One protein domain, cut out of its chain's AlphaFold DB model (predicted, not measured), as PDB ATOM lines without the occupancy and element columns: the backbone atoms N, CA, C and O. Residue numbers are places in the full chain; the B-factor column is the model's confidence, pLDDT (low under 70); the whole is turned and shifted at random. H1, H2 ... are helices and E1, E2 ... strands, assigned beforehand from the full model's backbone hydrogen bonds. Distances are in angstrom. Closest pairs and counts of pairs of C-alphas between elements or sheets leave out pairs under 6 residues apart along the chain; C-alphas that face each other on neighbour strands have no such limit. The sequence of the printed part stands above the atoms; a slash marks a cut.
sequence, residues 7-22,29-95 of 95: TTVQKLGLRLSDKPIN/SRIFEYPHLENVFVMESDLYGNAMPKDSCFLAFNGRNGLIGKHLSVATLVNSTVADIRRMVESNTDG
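This is residues 7 to 22 and 29 to 95 of the 95 residues of an uncharacterized protein of Flavisolibacter ginsenosidimutans (UniProt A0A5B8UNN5). Look first for a twisted sheet of four antiparallel strands, drawn out by the long hairpin of E3 and E4, with H3 slanting over one face and no named helix over the other. H2 follows straight on from E4 and makes with H3 the helix layer of two layers, helices on one face of a sheet, while H1 lies off the sheet near H2. The printed part has 83 residues, with three named helices and four named strands in the order H1 E1 E2 E3 E4 H2 H3; the sheet's order is E1 - E2 - E3 - E4, and the class is mixed, helices and strands. The whole is compact, with a radius of gyration of the C-alphas of 11.7 A, and rounded, spanning 33 by 27 by 22 A.

Find C-alpha 56 at (85.498, 75.802, 128.719); from there E3, residues 56 to 63, runs 21.1 A. E4, residues 66 to 73, runs 23.2 A back to C-alpha 73 at (84.256, 75.685, 132.679). Earlier come E2, residues 40 to 43, 9.9 A, and E1, residues 31 to 33, 6.9 A. Of the helices, H1, residues 7 to 12, and H2, residues 74 to 79, each measure 8.6 A. H3, residues 82 to 91, measures 14.2 A and ends at C-alpha 91, (68.826, 83.441, 137.102).

The strands form a meander, each the antiparallel neighbour of the one before, and their lines turn by 80 degrees from edge to edge. Between the inner strands E2 and E3, look for N 41 and O 60, 2.8 A apart; in the hairpin E3 and E4, for N 59 and O 70, 2.8 A; in the hairpin E1 and E2, for N 32 and O 42, 2.8 A. Residues 15 to 16 pair antiparallel with residues 32 to 33 of E1, an edge strand. H3 is on the sheet at a height over the sheet of 10.2 A, over E3, only just slantwise at 57 degrees on the local plane; their closest C-alphas, Phe 61 and Val 89, are 6.8 A apart. H2 is on the sheet too, and its closest C-alphas to E3 are Ser 56 and Val 74, 5.1 A. H2 and H3 are close but not clearly touching, with the C-alphas of Leu 77 and Ile 85 closest at 7.8 A. H1 only just touches H2, with 3 pairs of C-alphas within 8 A, the closest Thr 8 and Val 78 at 6.6 A; it is apart from H3. In H1, H2 and H3 every O i to N i+4 pair is within hydrogen-bond range.

The C-alphas farthest apart, Thr 7 and Asn 65, are 33.8 A apart. Residues 23 to 28 are not printed, and C-alphas 22 and 29 are 8.5 A apart across this cut. The link E2 to E3, residues 44 to 55, is long. Mean pLDDT of the printed part is 89.5; residues 92 to 95 are under 70.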
ATOM      1  N   THR A   7      84.062  61.321 127.747       92.12
ATOM      2  CA  THR A   7      83.763  60.994 129.146       92.12
ATOM      3  C   THR A   7      82.713  61.945 129.717       92.12
ATOM      4  O   THR A   7      81.745  61.502 130.328       92.12
ATOM      5  N   THR A   8      82.858  63.247 129.467       92.25
ATOM      6  CA  THR A   8      81.907  64.291 129.857       92.25
ATOM      7  C   THR A   8      80.575  64.101 129.149       92.25
ATOM      8  O   THR A   8      79.532  64.132 129.802       92.25
ATOM      9  N   VAL A   9      80.607  63.841 127.835       93.94
ATOM     10  CA  VAL A   9      79.397  63.562 127.047       93.94
ATOM     11  C   VAL A   9      78.623  62.389 127.649       93.94
ATOM     12  O   VAL A   9      77.429  62.516 127.906       93.94
ATOM     13  N   GLN A  10      79.296  61.276 127.940       93.25
ATOM     14  CA  GLN A  10      78.665  60.087 128.515       93.25
ATOM     15  C   GLN A  10      78.156  60.324 129.937       93.25
ATOM     16  O   GLN A  10      77.023  59.964 130.244       93.25
ATOM     17  N   LYS A  11      78.962  60.959 130.798       92.69
ATOM     18  CA  LYS A  11      78.606  61.216 132.200       92.69
ATOM     19  C   LYS A  11      77.354  62.083 132.332       92.69
ATOM     20  O   LYS A  11      76.553  61.856 133.231       92.69
ATOM     21  N   LEU A  12      77.202  63.070 131.453       93.06
ATOM     22  CA  LEU A  12      76.080  64.011 131.464       93.06
ATOM     23  C   LEU A  12      74.947  63.616 130.502       93.06
ATOM     24  O   LEU A  12      73.949  64.326 130.412       93.06
ATOM     25  N   GLY A  13      75.104  62.520 129.754       93.81
ATOM     26  CA  GLY A  13      74.135  62.077 128.751       93.81
ATOM     27  C   GLY A  13      73.951  63.046 127.576       93.81
ATOM     28  O   GLY A  13      72.898  63.023 126.938       93.81
ATOM     29  N   LEU A  14      74.941  63.900 127.299       94.75
ATOM     30  CA  LEU A  14      74.877  64.896 126.229       94.75
ATOM     31  C   LEU A  14      74.643  64.224 124.873       94.75
ATOM     32  O   LEU A  14      75.232  63.186 124.563       94.75
ATOM     33  N   ARG A  15      73.808  64.844 124.039       94.75
ATOM     34  CA  ARG A  15      73.492  64.339 122.696       94.75
ATOM     35  C   ARG A  15      73.930  65.345 121.661       94.75
ATOM     36  O   ARG A  15      73.580  66.510 121.789       94.75
ATOM     37  N   LEU A  16      74.685  64.917 120.655       93.31
ATOM     38  CA  LEU A  16      75.055  65.812 119.563       93.31
ATOM     39  C   LEU A  16      73.778  66.328 118.883       93.31
ATOM     40  O   LEU A  16      72.854  65.553 118.637       93.31
ATOM     41  N   SER A  17      73.723  67.631 118.643       89.75
ATOM     42  CA  SER A  17      72.599  68.302 118.006       89.75
ATOM     43  C   SER A  17      73.002  68.772 116.617       89.75
ATOM     44  O   SER A  17      74.053  69.387 116.457       89.75
ATOM     45  N   ASP A  18      72.115  68.564 115.650       85.56
ATOM     46  CA  ASP A  18      72.226  69.137 114.304       85.56
ATOM     47  C   ASP A  18      71.460  70.469 114.186       85.56
ATOM     48  O   ASP A  18      71.267  71.003 113.092       85.56
ATOM     49  N   LYS A  19      70.967  71.013 115.310       84.69
ATOM     50  CA  LYS A  19      70.227  72.277 115.312       84.69
ATOM     51  C   LYS A  19      71.165  73.442 114.974       84.69
ATOM     52  O   LYS A  19      72.239  73.546 115.568       84.69
ATOM     53  N   PRO A  20      70.748  74.375 114.102       81.31
ATOM     54  CA  PRO A  20      71.531  75.562 113.771       81.31
ATOM     55  C   PRO A  20      71.412  76.607 114.894       81.31
ATOM     56  O   PRO A  20      70.708  77.603 114.758       81.31
ATOM     57  N   ILE A  21      72.042  76.336 116.040       85.44
ATOM     58  CA  ILE A  21      72.009  77.218 117.221       85.44
ATOM     59  C   ILE A  21      72.951  78.415 117.043       85.44
ATOM     60  O   ILE A  21      72.642  79.521 117.484       85.44
ATOM     61  N   ASN A  22      74.098  78.214 116.391       85.75
ATOM     62  CA  ASN A  22      74.994  79.312 116.048       85.75
ATOM     63  C   ASN A  22      74.418  80.195 114.927       85.75
ATOM     64  O   ASN A  22      73.598  79.758 114.120       85.75
ATOM     65  N   SER A  29      81.034  74.161 114.997       85.88
ATOM     66  CA  SER A  29      81.422  73.692 116.322       85.88
ATOM     67  C   SER A  29      80.444  72.615 116.780       85.88
ATOM     68  O   SER A  29      79.340  72.482 116.246       85.88
ATOM     69  N   ARG A  30      80.856  71.790 117.745       91.06
ATOM     70  CA  ARG A  30      79.956  70.769 118.282       91.06
ATOM     71  C   ARG A  30      78.978  71.419 119.247       91.06
ATOM     72  O   ARG A  30      79.374  72.122 120.182       91.06
ATOM     73  N   ILE A  31      77.708  71.127 119.015       92.75
ATOM     74  CA  ILE A  31      76.581  71.550 119.832       92.75
ATOM     75  C   ILE A  31      75.968  70.291 120.413       92.75
ATOM     76  O   ILE A  31      75.718  69.323 119.697       92.75
ATOM     77  N   PHE A  32      75.718  70.302 121.710       95.31
ATOM     78  CA  PHE A  32      75.110  69.194 122.413       95.31
ATOM     79  C   PHE A  32      73.819  69.641 123.081       95.31
ATOM     80  O   PHE A  32      73.780  70.691 123.710       95.31
ATOM     81  N   GLU A  33      72.772  68.835 123.003       95.75
ATOM     82  CA  GLU A  33      71.585  68.999 123.833       95.75
ATOM     83  C   GLU A  33      71.880  68.500 125.248       95.75
ATOM     84  O   GLU A  33      72.458  67.420 125.433       95.75
ATOM     85  N   TYR A  34      71.461  69.277 126.246       95.00
ATOM     86  CA  TYR A  34      71.479  68.849 127.636       95.00
ATOM     87  C   TYR A  34      70.166  68.111 127.943       95.00
ATOM     88  O   TYR A  34      69.127  68.749 128.089       95.00
ATOM     89  N   PRO A  35      70.162  66.770 128.052       93.38
ATOM     90  CA  PRO A  35      68.929  65.972 127.997       93.38
ATOM     91  C   PRO A  35      67.977  66.197 129.181       93.38
ATOM     92  O   PRO A  35      66.830  65.762 129.137       93.38
ATOM     93  N   HIS A  36      68.452  66.824 130.257       93.12
ATOM     94  CA  HIS A  36      67.686  67.018 131.485       93.12
ATOM     95  C   HIS A  36      66.928  68.351 131.534       93.12
ATOM     96  O   HIS A  36      66.141  68.553 132.461       93.12
ATOM     97  N   LEU A  37      67.170  69.262 130.585       91.88
ATOM     98  CA  LEU A  37      66.510  70.566 130.511       91.88
ATOM     99  C   LEU A  37      66.150  70.891 129.059       91.88
ATOM    100  O   LEU A  37      66.975  70.773 128.157       91.88
ATOM    101  N   GLU A  38      64.914  71.325 128.836       89.62
ATOM    102  CA  GLU A  38      64.457  71.690 127.497       89.62
ATOM    103  C   GLU A  38      65.149  72.954 126.992       89.62
ATOM    104  O   GLU A  38      65.315  73.925 127.728       89.62
ATOM    105  N   ASN A  39      65.504  72.956 125.704       89.88
ATOM    106  CA  ASN A  39      66.135  74.090 125.023       89.88
ATOM    107  C   ASN A  39      67.423  74.588 125.696       89.88
ATOM    108  O   ASN A  39      67.758  75.766 125.589       89.88
ATOM    109  N   VAL A  40      68.141  73.692 126.377       93.94
ATOM    110  CA  VAL A  40      69.471  73.955 126.922       93.94
ATOM    111  C   VAL A  40      70.501  73.204 126.092       93.94
ATOM    112  O   VAL A  40      70.405  71.991 125.888       93.94
ATOM    113  N   PHE A  41      71.509  73.936 125.632       94.94
ATOM    114  CA  PHE A  41      72.561  73.432 124.768       94.94
ATOM    115  C   PHE A  41      73.929  73.711 125.376       94.94
ATOM    116  O   PHE A  41      74.162  74.763 125.962       94.94
ATOM    117  N   VAL A  42      74.849  72.770 125.210       95.12
ATOM    118  CA  VAL A  42      76.255  72.906 125.578       95.12
ATOM    119  C   VAL A  42      77.064  72.965 124.292       95.12
ATOM    120  O   VAL A  42      76.968  72.076 123.453       95.12
ATOM    121  N   MET A  43      77.849  74.018 124.120       94.12
ATOM    122  CA  MET A  43      78.513  74.332 122.860       94.12
ATOM    123  C   MET A  43      80.016  74.513 123.076       94.12
ATOM    124  O   MET A  43      80.457  75.044 124.098       94.12
ATOM    125  N   GLU A  44      80.813  74.090 122.097       93.00
ATOM    126  CA  GLU A  44      82.265  74.340 122.075       93.00
ATOM    127  C   GLU A  44      82.637  75.696 121.455       93.00
ATOM    128  O   GLU A  44      83.814  76.048 121.376       93.00
ATOM    129  N   SER A  45      81.638  76.470 121.039       92.06
ATOM    130  CA  SER A  45      81.759  77.865 120.624       92.06
ATOM    131  C   SER A  45      80.643  78.698 121.251       92.06
ATOM    132  O   SER A  45      79.658  78.149 121.742       92.06
ATOM    133  N   ASP A  46      80.751  80.022 121.182       91.19
ATOM    134  CA  ASP A  46      79.623  80.906 121.483       91.19
ATOM    135  C   ASP A  46      78.610  80.921 120.324       91.19
ATOM    136  O   ASP A  46      78.816  80.280 119.287       91.19
ATOM    137  N   LEU A  47      77.532  81.696 120.473       89.94
ATOM    138  CA  LEU A  47      76.485  81.847 119.455       89.94
ATOM    139  C   LEU A  47      76.992  82.401 118.117       89.94
ATOM    140  O   LEU A  47      76.362  82.164 117.093       89.94
ATOM    141  N   TYR A  48      78.126  83.097 118.092       89.12
ATOM    142  CA  TYR A  48      78.695  83.693 116.882       89.12
ATOM    143  C   TYR A  48      79.748  82.799 116.218       89.12
ATOM    144  O   TYR A  48      80.244  83.131 115.143       89.12
ATOM    145  N   GLY A  49      80.058  81.646 116.818       87.81
ATOM    146  CA  GLY A  49      81.046  80.700 116.306       87.81
ATOM    147  C   GLY A  49      82.459  80.937 116.825       87.81
ATOM    148  O   GLY A  49      83.389  80.291 116.346       87.81
ATOM    149  N   ASN A  50      82.645  81.819 117.810       89.88
ATOM    150  CA  ASN A  50      83.946  81.984 118.443       89.88
ATOM    151  C   ASN A  50      84.229  80.760 119.310       89.88
ATOM    152  O   ASN A  50      83.468  80.449 120.231       89.88
ATOM    153  N   ALA A  51      85.320  80.058 119.009       90.19
ATOM    154  CA  ALA A  51      85.727  78.873 119.750       90.19
ATOM    155  C   ALA A  51      85.923  79.189 121.239       90.19
ATOM    156  O   ALA A  51      86.506  80.213 121.608       90.19
ATOM    157  N   MET A  52      85.453  78.288 122.097       92.06
ATOM    158  CA  MET A  52      85.635  78.422 123.534       92.06
ATOM    159  C   MET A  52      87.099  78.198 123.927       92.06
ATOM    160  O   MET A  52      87.758  77.315 123.363       92.06
ATOM    161  N   PRO A  53      87.612  78.945 124.923       91.62
ATOM    162  CA  PRO A  53      88.906  78.658 125.523       91.62
ATOM    163  C   PRO A  53      88.989  77.206 125.988       91.62
ATOM    164  O   PRO A  53      87.975  76.570 126.280       91.62
ATOM    165  N   LYS A  54      90.215  76.693 126.093       90.62
ATOM    166  CA  LYS A  54      90.457  75.330 126.569       90.62
ATOM    167  C   LYS A  54      89.722  75.075 127.894       90.62
ATOM    168  O   LYS A  54      89.648  75.957 128.751       90.62
ATOM    169  N   ASP A  55      89.180  73.868 128.036       92.06
ATOM    170  CA  ASP A  55      88.470  73.397 129.234       92.06
ATOM    171  C   ASP A  55      87.223  74.236 129.581       92.06
ATOM    172  O   ASP A  55      86.713  74.193 130.704       92.06
ATOM    173  N   SER A  56      86.704  74.984 128.602       94.31
ATOM    174  CA  SER A  56      85.498  75.802 128.719       94.31
ATOM    175  C   SER A  56      84.470  75.454 127.648       94.31
ATOM    176  O   SER A  56      84.788  74.945 126.570       94.31
ATOM    177  N   CYS A  57      83.212  75.731 127.964       94.69
ATOM    178  CA  CYS A  57      82.081  75.573 127.068       94.69
ATOM    179  C   CYS A  57      81.105  76.739 127.239       94.69
ATOM    180  O   CYS A  57      81.215  77.552 128.163       94.69
ATOM    181  N   PHE A  58      80.152  76.819 126.323       94.69
ATOM    182  CA  PHE A  58      79.092  77.809 126.336       94.69
ATOM    183  C   PHE A  58      77.754  77.107 126.567       94.69
ATOM    184  O   PHE A  58      77.390  76.200 125.821       94.69
ATOM    185  N   LEU A  59      77.032  77.499 127.614       95.00
ATOM    186  CA  LEU A  59      75.685  77.014 127.893       95.00
ATOM    187  C   LEU A  59      74.691  77.973 127.249       95.00
ATOM    188  O   LEU A  59      74.510  79.078 127.757       95.00
ATOM    189  N   ALA A  60      74.067  77.564 126.152       94.12
ATOM    190  CA  ALA A  60      73.036  78.337 125.472       94.12
ATOM    191  C   ALA A  60      71.637  77.894 125.909       94.12
ATOM    192  O   ALA A  60      71.383  76.706 126.101       94.12
ATOM    193  N   PHE A  61      70.734  78.854 126.078       92.69
ATOM    194  CA  PHE A  61      69.361  78.626 126.519       92.69
ATOM    195  C   PHE A  61      68.452  79.795 126.130       92.69
ATOM    196  O   PHE A  61      68.913  80.904 125.850       92.69
ATOM    197  N   ASN A  62      67.143  79.550 126.101       87.69
ATOM    198  CA  ASN A  62      66.164  80.587 125.787       87.69
ATOM    199  C   ASN A  62      66.035  81.578 126.952       87.69
ATOM    200  O   ASN A  62      65.577  81.219 128.033       87.69
ATOM    201  N   GLY A  63      66.424  82.826 126.709       82.56
ATOM    202  CA  GLY A  63      66.112  83.970 127.557       82.56
ATOM    203  C   GLY A  63      64.827  84.673 127.119       82.56
ATOM    204  O   GLY A  63      64.183  84.299 126.138       82.56
ATOM    205  N   ARG A  64      64.468  85.747 127.831       78.19
ATOM    206  CA  ARG A  64      63.234  86.511 127.581       78.19
ATOM    207  C   ARG A  64      63.144  87.100 126.168       78.19
ATOM    208  O   ARG A  64      62.064  87.132 125.591       78.19
ATOM    209  N   ASN A  65      64.275  87.548 125.620       80.44
ATOM    210  CA  ASN A  65      64.358  88.235 124.326       80.44
ATOM    211  C   ASN A  65      65.013  87.380 123.225       80.44
ATOM    212  O   ASN A  65      65.440  87.914 122.204       80.44
ATOM    213  N   GLY A  66      65.115  86.064 123.433       84.19
ATOM    214  CA  GLY A  66      65.721  85.137 122.481       84.19
ATOM    215  C   GLY A  66      66.805  84.269 123.105       84.19
ATOM    216  O   GLY A  66      66.944  84.185 124.324       84.19
ATOM    217  N   LEU A  67      67.565  83.596 122.247       87.81
ATOM    218  CA  LEU A  67      68.634  82.707 122.670       87.81
ATOM    219  C   LEU A  67      69.789  83.516 123.273       87.81
ATOM    220  O   LEU A  67      70.350  84.400 122.628       87.81
ATOM    221  N   ILE A  68      70.152  83.182 124.504       89.81
ATOM    222  CA  ILE A  68      71.311  83.732 125.205       89.81
ATOM    223  C   ILE A  68      72.214  82.584 125.632       89.81
ATOM    224  O   ILE A  68      71.900  81.410 125.436       89.81
ATOM    225  N   GLY A  69      73.350  82.902 126.238       90.19
ATOM    226  CA  GLY A  69      74.110  81.871 126.909       90.19
ATOM    227  C   GLY A  69      75.199  82.402 127.809       90.19
ATOM    228  O   GLY A  69      75.420  83.608 127.930       90.19
ATOM    229  N   LYS A  70      75.854  81.463 128.478       91.50
ATOM    230  CA  LYS A  70      76.812  81.728 129.540       91.50
ATOM    231  C   LYS A  70      78.080  80.927 129.313       91.50
ATOM    232  O   LYS A  70      78.034  79.728 129.056       91.50
ATOM    233  N   HIS A  71      79.216  81.588 129.485       93.75
ATOM    234  CA  HIS A  71      80.505  80.920 129.555       93.75
ATOM    235  C   HIS A  71      80.641  80.142 130.871       93.75
ATOM    236  O   HIS A  71      80.380  80.690 131.947       93.75
ATOM    237  N   LEU A  72      81.089  78.891 130.799       93.50
ATOM    238  CA  LEU A  72      81.387  78.065 131.965       93.50
ATOM    239  C   LEU A  72      82.589  77.156 131.713       93.50
ATOM    240  O   LEU A  72      82.877  76.771 130.582       93.50
ATOM    241  N   SER A  73      83.261  76.751 132.788       95.38
ATOM    242  CA  SER A  73      84.256  75.685 132.679       95.38
ATOM    243  C   SER A  73      83.569  74.325 132.512       95.38
ATOM    244  O   SER A  73      82.497  74.079 133.077       95.38
ATOM    245  N   VAL A  74      84.207  73.409 131.786       94.12
ATOM    246  CA  VAL A  74      83.746  72.017 131.658       94.12
ATOM    247  C   VAL A  74      83.735  71.331 133.027       94.12
ATOM    248  O   VAL A  74      82.812  70.583 133.339       94.12
ATOM    249  N   ALA A  75      84.693  71.656 133.899       94.31
ATOM    250  CA  ALA A  75      84.714  71.164 135.274       94.31
ATOM    251  C   ALA A  75      83.477  71.607 136.074       94.31
ATOM    252  O   ALA A  75      82.907  70.809 136.818       94.31
ATOM    253  N   THR A  76      83.026  72.854 135.907       94.75
ATOM    254  CA  THR A  76      81.778  73.336 136.512       94.75
ATOM    255  C   THR A  76      80.592  72.547 135.976       94.75
ATOM    256  O   THR A  76      79.801  72.062 136.777       94.75
ATOM    257  N   LEU A  77      80.490  72.354 134.656       94.31
ATOM    258  CA  LEU A  77      79.402  71.581 134.043       94.31
ATOM    259  C   LEU A  77      79.319  70.158 134.618       94.31
ATOM    260  O   LEU A  77      78.252  69.704 135.014       94.31
ATOM    261  N   VAL A  78      80.461  69.473 134.691       94.38
ATOM    262  CA  VAL A  78      80.582  68.072 135.122       94.38
ATOM    263  C   VAL A  78      80.259  67.863 136.602       94.38
ATOM    264  O   VAL A  78      79.835  66.770 136.988       94.38
ATOM    265  N   ASN A  79      80.506  68.879 137.430       95.25
ATOM    266  CA  ASN A  79      80.267  68.830 138.872       95.25
ATOM    267  C   ASN A  79      78.936  69.473 139.289       95.25
ATOM    268  O   ASN A  79      78.553  69.356 140.450       95.25
ATOM    269  N   SER A  80      78.233  70.142 138.371       94.06
ATOM    270  CA  SER A  80      76.928  70.746 138.645       94.06
ATOM    271  C   SER A  80      75.829  69.694 138.632       94.06
ATOM    272  O   SER A  80      75.795  68.812 137.772       94.06
ATOM    273  N   THR A  81      74.879  69.816 139.552       94.38
ATOM    274  CA  THR A  81      73.636  69.049 139.475       94.38
ATOM    275  C   THR A  81      72.702  69.646 138.421       94.38
ATOM    276  O   THR A  81      72.833  70.806 138.028       94.38
ATOM    277  N   VAL A  82      71.688  68.884 138.000       93.69
ATOM    278  CA  VAL A  82      70.628  69.406 137.117       93.69
ATOM    279  C   VAL A  82      69.947  70.637 137.736       93.69
ATOM    280  O   VAL A  82      69.606  71.573 137.017       93.69
ATOM    281  N   ALA A  83      69.779  70.663 139.063       93.56
ATOM    282  CA  ALA A  83      69.205  71.804 139.772       93.56
ATOM    283  C   ALA A  83      70.117  73.040 139.719       93.56
ATOM    284  O   ALA A  83      69.620  74.156 139.573       93.56
ATOM    285  N   ASP A  84      71.437  72.851 139.779       93.75
ATOM    286  CA  ASP A  84      72.398  73.947 139.643       93.75
ATOM    287  C   ASP A  84      72.361  74.537 138.233       93.75
ATOM    288  O   ASP A  84      72.246  75.753 138.088       93.75
ATOM    289  N   ILE A  85      72.370  73.690 137.194       93.06
ATOM    290  CA  ILE A  85      72.261  74.149 135.800       93.06
ATOM    291  C   ILE A  85      70.925  74.859 135.567       93.06
ATOM    292  O   ILE A  85      70.902  75.934 134.969       93.06
ATOM    293  N   ARG A  86      69.816  74.324 136.093       92.75
ATOM    294  CA  ARG A  86      68.505  74.982 136.013       92.75
ATOM    295  C   ARG A  86      68.535  76.372 136.648       92.75
ATOM    296  O   ARG A  86      68.124  77.334 136.012       92.75
ATOM    297  N   ARG A  87      69.087  76.495 137.859       91.62
ATOM    298  CA  ARG A  87      69.219  77.788 138.543       91.62
ATOM    299  C   ARG A  87      70.100  78.759 137.750       91.62
ATOM    300  O   ARG A  87      69.820  79.957 137.723       91.62
ATOM    301  N   MET A  88      71.154  78.274 137.090       90.19
ATOM    302  CA  MET A  88      71.973  79.106 136.200       90.19
ATOM    303  C   MET A  88      71.164  79.621 135.007       90.19
ATOM    304  O   MET A  88      71.286  80.795 134.676       90.19
ATOM    305  N   VAL A  89      70.329  78.785 134.394       89.75
ATOM    306  CA  VAL A  89      69.443  79.187 133.290       89.75
ATOM    307  C   VAL A  89      68.433  80.238 133.769       89.75
ATOM    308  O   VAL A  89      68.411  81.345 133.238       89.75
ATOM    309  N   GLU A  90      67.681  79.945 134.831       86.56
ATOM    310  CA  GLU A  90      66.607  80.804 135.361       86.56
ATOM    311  C   GLU A  90      67.121  82.156 135.885       86.56
ATOM    312  O   GLU A  90      66.563  83.206 135.582       86.56
ATOM    313  N   SER A  91      68.249  82.178 136.602       79.81
ATOM    314  CA  SER A  91      68.826  83.441 137.102       79.81
ATOM    315  C   SER A  91      69.291  84.395 135.999       79.81
ATOM    316  O   SER A  91      69.526  85.569 136.265       79.81
ATOM    317  N   ASN A  92      69.461  83.903 134.769       68.25
ATOM    318  CA  ASN A  92      69.857  84.712 133.618       68.25
ATOM    319  C   ASN A  92      68.664  85.030 132.700       68.25
ATOM    320  O   ASN A  92      68.833  85.780 131.741       68.25
ATOM    321  N   THR A  93      67.462  84.508 132.987       59.06
ATOM    322  CA  THR A  93      66.227  84.892 132.283       59.06
ATOM    323  C   THR A  93      65.529  86.117 132.880       59.06
ATOM    324  O   THR A  93      64.708  86.719 132.192       59.06
ATOM    325  N   ASP A  94      65.891  86.520 134.102       50.88
ATOM    326  CA  ASP A  94      65.322  87.677 134.822       50.88
ATOM    327  C   ASP A  94      66.031  89.022 134.530       50.88
ATOM    328  O   ASP A  94      65.869  89.986 135.280       50.88
ATOM    329  N   GLY A  95      66.820  89.090 133.451       39.19
ATOM    330  CA  GLY A  95      67.479  90.317 132.974       39.19
ATOM    331  C   GLY A  95      66.563  91.235 132.173       39.19
ATOM    332  O   GLY A  95      65.901  90.737 131.232       39.19
TER     333      GLY A  95